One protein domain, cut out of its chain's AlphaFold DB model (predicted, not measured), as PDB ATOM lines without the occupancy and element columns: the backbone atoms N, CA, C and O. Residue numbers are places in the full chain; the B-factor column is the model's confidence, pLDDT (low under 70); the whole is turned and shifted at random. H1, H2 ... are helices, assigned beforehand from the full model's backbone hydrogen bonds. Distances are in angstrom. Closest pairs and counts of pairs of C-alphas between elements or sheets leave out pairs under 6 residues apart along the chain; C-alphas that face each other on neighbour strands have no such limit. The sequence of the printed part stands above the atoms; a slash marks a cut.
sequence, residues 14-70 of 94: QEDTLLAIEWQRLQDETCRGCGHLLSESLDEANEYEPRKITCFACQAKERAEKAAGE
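AT A GLANCE: This is residues 14 to 70 of the 94 residues of an uncharacterized protein of Streptomyces sp. SID625 (UniProt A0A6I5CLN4). A long helix, H1, leads into a small loop with the short helix H2 near its end, and from there a bare, stretched link runs out to a second long helix, H3, at the far end. No helix touches another, and the parts form no packed core. The printed part has 57 residues with three named helices, in the order H1, H2, H3, and no named strand; its class is all helix. It is extended, with a radius of gyration of the C-alphas of 20.2 A, and flat, spanning 63 by 34 by 12 A.

HOW THE PARTS SIT: H1, residues 14 to 29, and H2, residues 38 to 41, are close but not clearly touching; their closest C-alphas, those of Glu 29 and Leu 38, are 5.6 A apart. H3, residues 56 to 69, is apart from both. In H1 and H3 every O i to N i+4 pair is within hydrogen-bond range; H2 is too short for such a pair.

IN THESE COORDINATES: H1 begins at C-alpha 14 (167.986, 122.848, 209.361) and is 22.8 A long; H2 is 4.8 A. H3, 20.0 A, ends at C-alpha 69 (106.756, 108.072, 199.983).

THE WHOLE: The C-alphas farthest apart, of Gln 14 and Glu 70, lie 64.7 A apart. The printed part has no cut. The link from H2 to H3 is long, and residues 43 to 70 stand free. No printed residue is under 70 in pLDDT.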
ATOM      1  N   GLN A  14     167.850 122.411 210.744       94.06
ATOM      2  CA  GLN A  14     167.986 122.848 209.361       94.06
ATOM      3  C   GLN A  14     166.940 122.175 208.459       94.06
ATOM      4  O   GLN A  14     166.411 122.818 207.557       94.06
ATOM      5  N   GLU A  15     166.600 120.915 208.742       95.06
ATOM      6  CA  GLU A  15     165.561 120.169 208.033       95.06
ATOM      7  C   GLU A  15     164.175 120.795 208.231       95.06
ATOM      8  O   GLU A  15     163.494 121.059 207.242       95.06
ATOM      9  N   ASP A  16     163.802 121.153 209.466       95.69
ATOM     10  CA  ASP A  16     162.532 121.846 209.751       95.69
ATOM     11  C   ASP A  16     162.415 123.152 208.963       95.69
ATOM     12  O   ASP A  16     161.361 123.487 208.420       95.69
ATOM     13  N   THR A  17     163.527 123.885 208.864       94.19
ATOM     14  CA  THR A  17     163.580 125.148 208.124       94.19
ATOM     15  C   THR A  17     163.362 124.924 206.629       94.19
ATOM     16  O   THR A  17     162.584 125.649 206.010       94.19
ATOM     17  N   LEU A  18     164.016 123.916 206.045       96.81
ATOM     18  CA  LEU A  18     163.853 123.571 204.631       96.81
ATOM     19  C   LEU A  18     162.427 123.100 204.328       96.81
ATOM     20  O   LEU A  18     161.832 123.553 203.351       96.81
ATOM     21  N   LEU A  19     161.853 122.261 205.195       97.12
ATOM     22  CA  LEU A  19     160.469 121.806 205.077       97.12
ATOM     23  C   LEU A  19     159.482 122.969 205.160       97.12
ATOM     24  O   LEU A  19     158.541 123.024 204.374       97.12
ATOM     25  N   ALA A  20     159.696 123.921 206.068       96.19
ATOM     26  CA  ALA A  20     158.833 125.091 206.190       96.19
ATOM     27  C   ALA A  20     158.895 126.004 204.957       96.19
ATOM     28  O   ALA A  20     157.865 126.538 204.543       96.19
ATOM     29  N   ILE A  21     160.079 126.174 204.359       97.38
ATOM     30  CA  ILE A  21     160.250 126.946 203.119       97.38
ATOM     31  C   ILE A  21     159.512 126.265 201.965       97.38
ATOM     32  O   ILE A  21     158.745 126.924 201.265       97.38
ATOM     33  N   GLU A  22     159.700 124.957 201.787       97.31
ATOM     34  CA  GLU A  22     159.036 124.224 200.703       97.31
ATOM     35  C   GLU A  22     157.519 124.164 200.913       97.31
ATOM     36  O   GLU A  22     156.748 124.334 199.971       97.31
ATOM     37  N   TRP A  23     157.070 124.020 202.163       96.12
ATOM     38  CA  TRP A  23     155.656 124.117 202.510       96.12
ATOM     39  C   TRP A  23     155.069 125.476 202.128       96.12
ATOM     40  O   TRP A  23     154.005 125.532 201.516       96.12
ATOM     41  N   GLN A  24     155.754 126.573 202.463       97.50
ATOM     42  CA  GLN A  24     155.294 127.916 202.113       97.50
ATOM     43  C   GLN A  24     155.213 128.093 200.595       97.50
ATOM     44  O   GLN A  24     154.205 128.584 200.094       97.50
ATOM     45  N   ARG A  25     156.226 127.622 199.865       96.56
ATOM     46  CA  ARG A  25     156.229 127.642 198.403       96.56
ATOM     47  C   ARG A  25     155.036 126.876 197.825       96.56
ATOM     48  O   ARG A  25     154.341 127.405 196.965       96.56
ATOM     49  N   LEU A  26     154.743 125.679 198.336       96.19
ATOM     50  CA  LEU A  26     153.574 124.910 197.906       96.19
ATOM     51  C   LEU A  26     152.264 125.665 198.182       96.19
ATOM     52  O   LEU A  26     151.374 125.666 197.337       96.19
ATOM     53  N   GLN A  27     152.138 126.323 199.338       97.06
ATOM     54  CA  GLN A  27     150.966 127.148 199.655       97.06
ATOM     55  C   GLN A  27     150.813 128.339 198.702       97.06
ATOM     56  O   GLN A  27     149.687 128.693 198.356       97.06
ATOM     57  N   ASP A  28     151.920 128.942 198.272       96.88
ATOM     58  CA  ASP A  28     151.919 130.070 197.338       96.88
ATOM     59  C   ASP A  28     151.592 129.630 195.901       96.88
ATOM     60  O   ASP A  28     150.960 130.375 195.153       96.88
ATOM     61  N   GLU A  29     151.960 128.402 195.529       96.94
ATOM     62  CA  GLU A  29     151.682 127.797 194.221       96.94
ATOM     63  C   GLU A  29     150.305 127.109 194.148       96.94
ATOM     64  O   GLU A  29     149.899 126.677 193.071       96.94
ATOM     65  N   THR A  30     149.555 127.026 195.253       97.50
ATOM     66  CA  THR A  30     148.276 126.298 195.335       97.50
ATOM     67  C   THR A  30     147.081 127.239 195.507       97.50
ATOM     68  O   THR A  30     147.070 128.152 196.334       97.50
ATOM     69  N   CYS A  31     146.003 126.993 194.763       94.94
ATOM     70  CA  CYS A  31     144.751 127.726 194.909       94.94
ATOM     71  C   CYS A  31     144.109 127.464 196.281       94.94
ATOM     72  O   CYS A  31     143.738 126.337 196.604       94.94
ATOM     73  N   ARG A  32     143.864 128.525 197.062       93.88
ATOM     74  CA  ARG A  32     143.231 128.435 198.396       93.88
ATOM     75  C   ARG A  32     141.780 127.938 198.380       93.88
ATOM     76  O   ARG A  32     141.254 127.585 199.430       93.88
ATOM     77  N   GLY A  33     141.124 127.975 197.219       91.69
ATOM     78  CA  GLY A  33     139.742 127.528 197.054       91.69
ATOM     79  C   GLY A  33     139.640 126.038 196.738       91.69
ATOM     80  O   GLY A  33     138.993 125.296 197.470       91.69
ATOM     81  N   CYS A  34     140.267 125.608 195.640       89.94
ATOM     82  CA  CYS A  34     140.150 124.236 195.139       89.94
ATOM     83  C   CYS A  34     141.327 123.319 195.507       89.94
ATOM     84  O   CYS A  34     141.202 122.110 195.349       89.94
ATOM     85  N   GLY A  35     142.449 123.854 196.001       92.56
ATOM     86  CA  GLY A  35     143.620 123.065 196.400       92.56
ATOM     87  C   GLY A  35     144.494 122.559 195.247       92.56
ATOM     88  O   GLY A  35     145.431 121.808 195.496       92.56
ATOM     89  N   HIS A  36     144.213 122.953 194.003       93.19
ATOM     90  CA  HIS A  36     145.035 122.616 192.838       93.19
ATOM     91  C   HIS A  36     146.174 123.616 192.628       93.19
ATOM     92  O   HIS A  36     146.081 124.768 193.062       93.19
ATOM     93  N   LEU A  37     147.224 123.191 191.919       94.81
ATOM     94  CA  LEU A  37     148.309 124.080 191.515       94.81
ATOM     95  C   LEU A  37     147.765 125.205 190.629       94.81
ATOM     96  O   LEU A  37     146.952 124.976 189.729       94.81
ATOM     97  N   LEU A  38     148.218 126.430 190.880       95.00
ATOM     98  CA  LEU A  38     147.829 127.618 190.123       95.00
ATOM     99  C   LEU A  38     148.316 127.546 188.679       95.00
ATOM    100  O   LEU A  38     147.591 127.964 187.785       95.00
ATOM    101  N   SER A  39     149.504 126.981 188.446       93.38
ATOM    102  CA  SER A  39     150.049 126.783 187.098       93.38
ATOM    103  C   SER A  39     149.154 125.909 186.224       93.38
ATOM    104  O   SER A  39     149.094 126.117 185.022       93.38
ATOM    105  N   GLU A  40     148.456 124.949 186.829       91.25
ATOM    106  CA  GLU A  40     147.479 124.113 186.134       91.25
ATOM    107  C   GLU A  40     146.136 124.849 186.055       91.25
ATOM    108  O   GLU A  40     145.586 125.028 184.977       91.25
ATOM    109  N   SER A  41     145.642 125.349 187.191       92.06
ATOM    110  CA  SER A  41     144.296 125.930 187.338       92.06
ATOM    111  C   SER A  41     144.058 127.234 186.573       92.06
ATOM    112  O   SER A  41     142.905 127.627 186.398       92.06
ATOM    113  N   LEU A  42     145.122 127.944 186.194       92.56
ATOM    114  CA  LEU A  42     145.061 129.213 185.463       92.56
ATOM    115  C   LEU A  42     145.417 129.069 183.977       92.56
ATOM    116  O   LEU A  42     145.439 130.075 183.272       92.56
ATOM    117  N   ASP A  43     145.700 127.854 183.505       93.62
ATOM    118  CA  ASP A  43     145.903 127.585 182.084       93.62
ATOM    119  C   ASP A  43     144.545 127.406 181.388       93.62
ATOM    120  O   ASP A  43     143.761 126.518 181.726       93.62
ATOM    121  N   GLU A  44     144.262 128.265 180.407       89.69
ATOM    122  CA  GLU A  44     143.017 128.251 179.632       89.69
ATOM    123  C   GLU A  44     142.871 127.019 178.727       89.69
ATOM    124  O   GLU A  44     141.764 126.723 178.275       89.69
ATOM    125  N   ALA A  45     143.961 126.288 178.475       93.19
ATOM    126  CA  ALA A  45     143.930 125.035 177.730       93.19
ATOM    127  C   ALA A  45     143.377 123.859 178.557       93.19
ATOM    128  O   ALA A  45     143.062 122.813 177.985       93.19
ATOM    129  N   ASN A  46     143.254 124.008 179.881       90.56
ATOM    130  CA  ASN A  46     142.732 122.962 180.751       90.56
ATOM    131  C   ASN A  46     141.200 122.992 180.834       90.56
ATOM    132  O   ASN A  46     140.572 124.035 181.023       90.56
ATOM    133  N   GLU A  47     140.591 121.808 180.762       89.12
ATOM    134  CA  GLU A  47     139.149 121.629 180.928       89.12
ATOM    135  C   GLU A  47     138.808 121.187 182.357       89.12
ATOM    136  O   GLU A  47     139.397 120.251 182.900       89.12
ATOM    137  N   TYR A  48     137.802 121.831 182.953       85.94
ATOM    138  CA  TYR A  48     137.322 121.518 184.299       85.94
ATOM    139  C   TYR A  48     135.837 121.156 184.274       85.94
ATOM    140  O   TYR A  48     135.002 121.931 183.811       85.94
ATOM    141  N   GLU A  49     135.492 119.991 184.828       88.94
ATOM    142  CA  GLU A  49     134.104 119.542 184.969       88.94
ATOM    143  C   GLU A  49     133.593 119.830 186.396       88.94
ATOM    144  O   GLU A  49     134.054 119.203 187.358       88.94
ATOM    145  N   PRO A  50     132.617 120.739 186.588       87.56
ATOM    146  CA  PRO A  50     132.040 120.970 187.904       87.56
ATOM    147  C   PRO A  50     131.190 119.766 188.329       87.56
ATOM    148  O   PRO A  50     130.194 119.428 187.688       87.56
ATOM    149  N   ARG A  51     131.531 119.144 189.463       89.50
ATOM    150  CA  ARG A  51     130.731 118.055 190.047       89.50
ATOM    151  C   ARG A  51     129.965 118.515 191.274       89.50
ATOM    152  O   ARG A  51     130.534 119.007 192.245       89.50
ATOM    153  N   LYS A  52     128.653 118.282 191.261       90.50
ATOM    154  CA  LYS A  52     127.808 118.461 192.441       90.50
ATOM    155  C   LYS A  52     128.015 117.283 193.392       90.50
ATOM    156  O   LYS A  52     127.603 116.166 193.095       90.50
ATOM    157  N   ILE A  53     128.611 117.545 194.551       90.00
ATOM    158  CA  ILE A  53     128.739 116.562 195.632       90.00
ATOM    159  C   ILE A  53     127.689 116.878 196.697       90.00
ATOM    160  O   ILE A  53     127.640 117.983 197.234       90.00
ATOM    161  N   THR A  54     126.845 115.897 197.011       91.88
ATOM    162  CA  THR A  54     125.854 116.000 198.088       91.88
ATOM    163  C   THR A  54     126.405 115.350 199.351       91.88
ATOM    164  O   THR A  54     126.997 114.273 199.297       91.88
ATOM    165  N   CYS A  55     126.189 115.978 200.508       93.56
ATOM    166  CA  CYS A  55     126.626 115.423 201.785       93.56
ATOM    167  C   CYS A  55     125.983 114.043 202.032       93.56
ATOM    168  O   CYS A  55     124.784 113.878 201.805       93.56
ATOM    169  N   PHE A  56     126.735 113.050 202.524       92.00
ATOM    170  CA  PHE A  56     126.194 111.692 202.721       92.00
ATOM    171  C   PHE A  56     124.979 111.658 203.657       92.00
ATOM    172  O   PHE A  56     124.065 110.864 203.445       92.00
ATOM    173  N   ALA A  57     124.932 112.546 204.653       92.25
ATOM    174  CA  ALA A  57     123.768 112.698 205.520       92.25
ATOM    175  C   ALA A  57     122.535 113.190 204.738       92.25
ATOM    176  O   ALA A  57     121.449 112.632 204.863       92.25
ATOM    177  N   CYS A  58     122.718 114.183 203.873       92.69
ATOM    178  CA  CYS A  58     121.687 114.754 203.015       92.69
ATOM    179  C   CYS A  58     121.164 113.697 202.032       92.69
ATOM    180  O   CYS A  58     119.959 113.509 201.902       92.69
ATOM    181  N   GLN A  59     122.075 112.940 201.417       93.75
ATOM    182  CA  GLN A  59     121.738 111.837 200.520       93.75
ATOM    183  C   GLN A  59     121.028 110.687 201.257       93.75
ATOM    184  O   GLN A  59     120.160 110.022 200.696       93.75
ATOM    185  N   ALA A  60     121.382 110.412 202.517       91.81
ATOM    186  CA  ALA A  60     120.675 109.434 203.344       91.81
ATOM    187  C   ALA A  60     119.245 109.888 203.661       91.81
ATOM    188  O   ALA A  60     118.320 109.086 203.546       91.81
ATOM    189  N   LYS A  61     119.061 111.171 203.996       90.44
ATOM    190  CA  LYS A  61     117.741 111.766 204.224       90.44
ATOM    191  C   LYS A  61     116.858 111.659 202.981       90.44
ATOM    192  O   LYS A  61     115.764 111.121 203.078       90.44
ATOM    193  N   GLU A  62     117.360 112.089 201.827       90.19
ATOM    194  CA  GLU A  62     116.626 112.038 200.556       90.19
ATOM    195  C   GLU A  62     116.205 110.604 200.196       90.19
ATOM    196  O   GLU A  62     115.052 110.354 199.846       90.19
ATOM    197  N   ARG A  63     117.114 109.629 200.354       90.12
ATOM    198  CA  ARG A  63     116.793 108.209 200.142       90.12
ATOM    199  C   ARG A  63     115.703 107.713 201.090       90.12
ATOM    200  O   ARG A  63     114.830 106.969 200.654       90.12
ATOM    201  N   ALA A  64     115.752 108.107 202.361       89.00
ATOM    202  CA  ALA A  64     114.746 107.723 203.347       89.00
ATOM    203  C   ALA A  64     113.377 108.356 203.050       89.00
ATOM    204  O   ALA A  64     112.364 107.671 203.141       89.00
ATOM    205  N   GLU A  65     113.344 109.630 202.653       86.12
ATOM    206  CA  GLU A  65     112.117 110.338 202.266       86.12
ATOM    207  C   GLU A  65     111.473 109.704 201.030       86.12
ATOM    208  O   GLU A  65     110.276 109.418 201.038       86.12
ATOM    209  N   LYS A  66     112.276 109.391 200.007       86.94
ATOM    210  CA  LYS A  66     111.800 108.696 198.807       86.94
ATOM    211  C   LYS A  66     111.237 107.310 199.138       86.94
ATOM    212  O   LYS A  66     110.115 107.002 198.753       86.94
ATOM    213  N   ALA A  67     111.973 106.511 199.913       86.31
ATOM    214  CA  ALA A  67     111.527 105.178 200.318       86.31
ATOM    215  C   ALA A  67     110.261 105.206 201.194       86.31
ATOM    216  O   ALA A  67     109.469 104.265 201.163       86.31
ATOM    217  N   ALA A  68     110.068 106.262 201.990       83.31
ATOM    218  CA  ALA A  68     108.861 106.443 202.788       83.31
ATOM    219  C   ALA A  68     107.649 106.805 201.914       83.31
ATOM    220  O   ALA A  68     106.575 106.259 202.142       83.31
ATOM    221  N   GLY A  69     107.825 107.667 200.905       77.00
ATOM    222  CA  GLY A  69     106.756 108.072 199.983       77.00
ATOM    223  C   GLY A  69     106.339 106.999 198.969       77.00
ATOM    224  O   GLY A  69     105.199 107.001 198.519       77.00
ATOM    225  N   GLU A  70     107.225 106.061 198.628       76.94
ATOM    226  CA  GLU A  70     106.922 104.933 197.725       76.94
ATOM    227  C   GLU A  70     106.086 103.822 198.389       76.94
ATOM    228  O   GLU A  70     105.595 102.922 197.707       76.94
TER     229      GLU A  70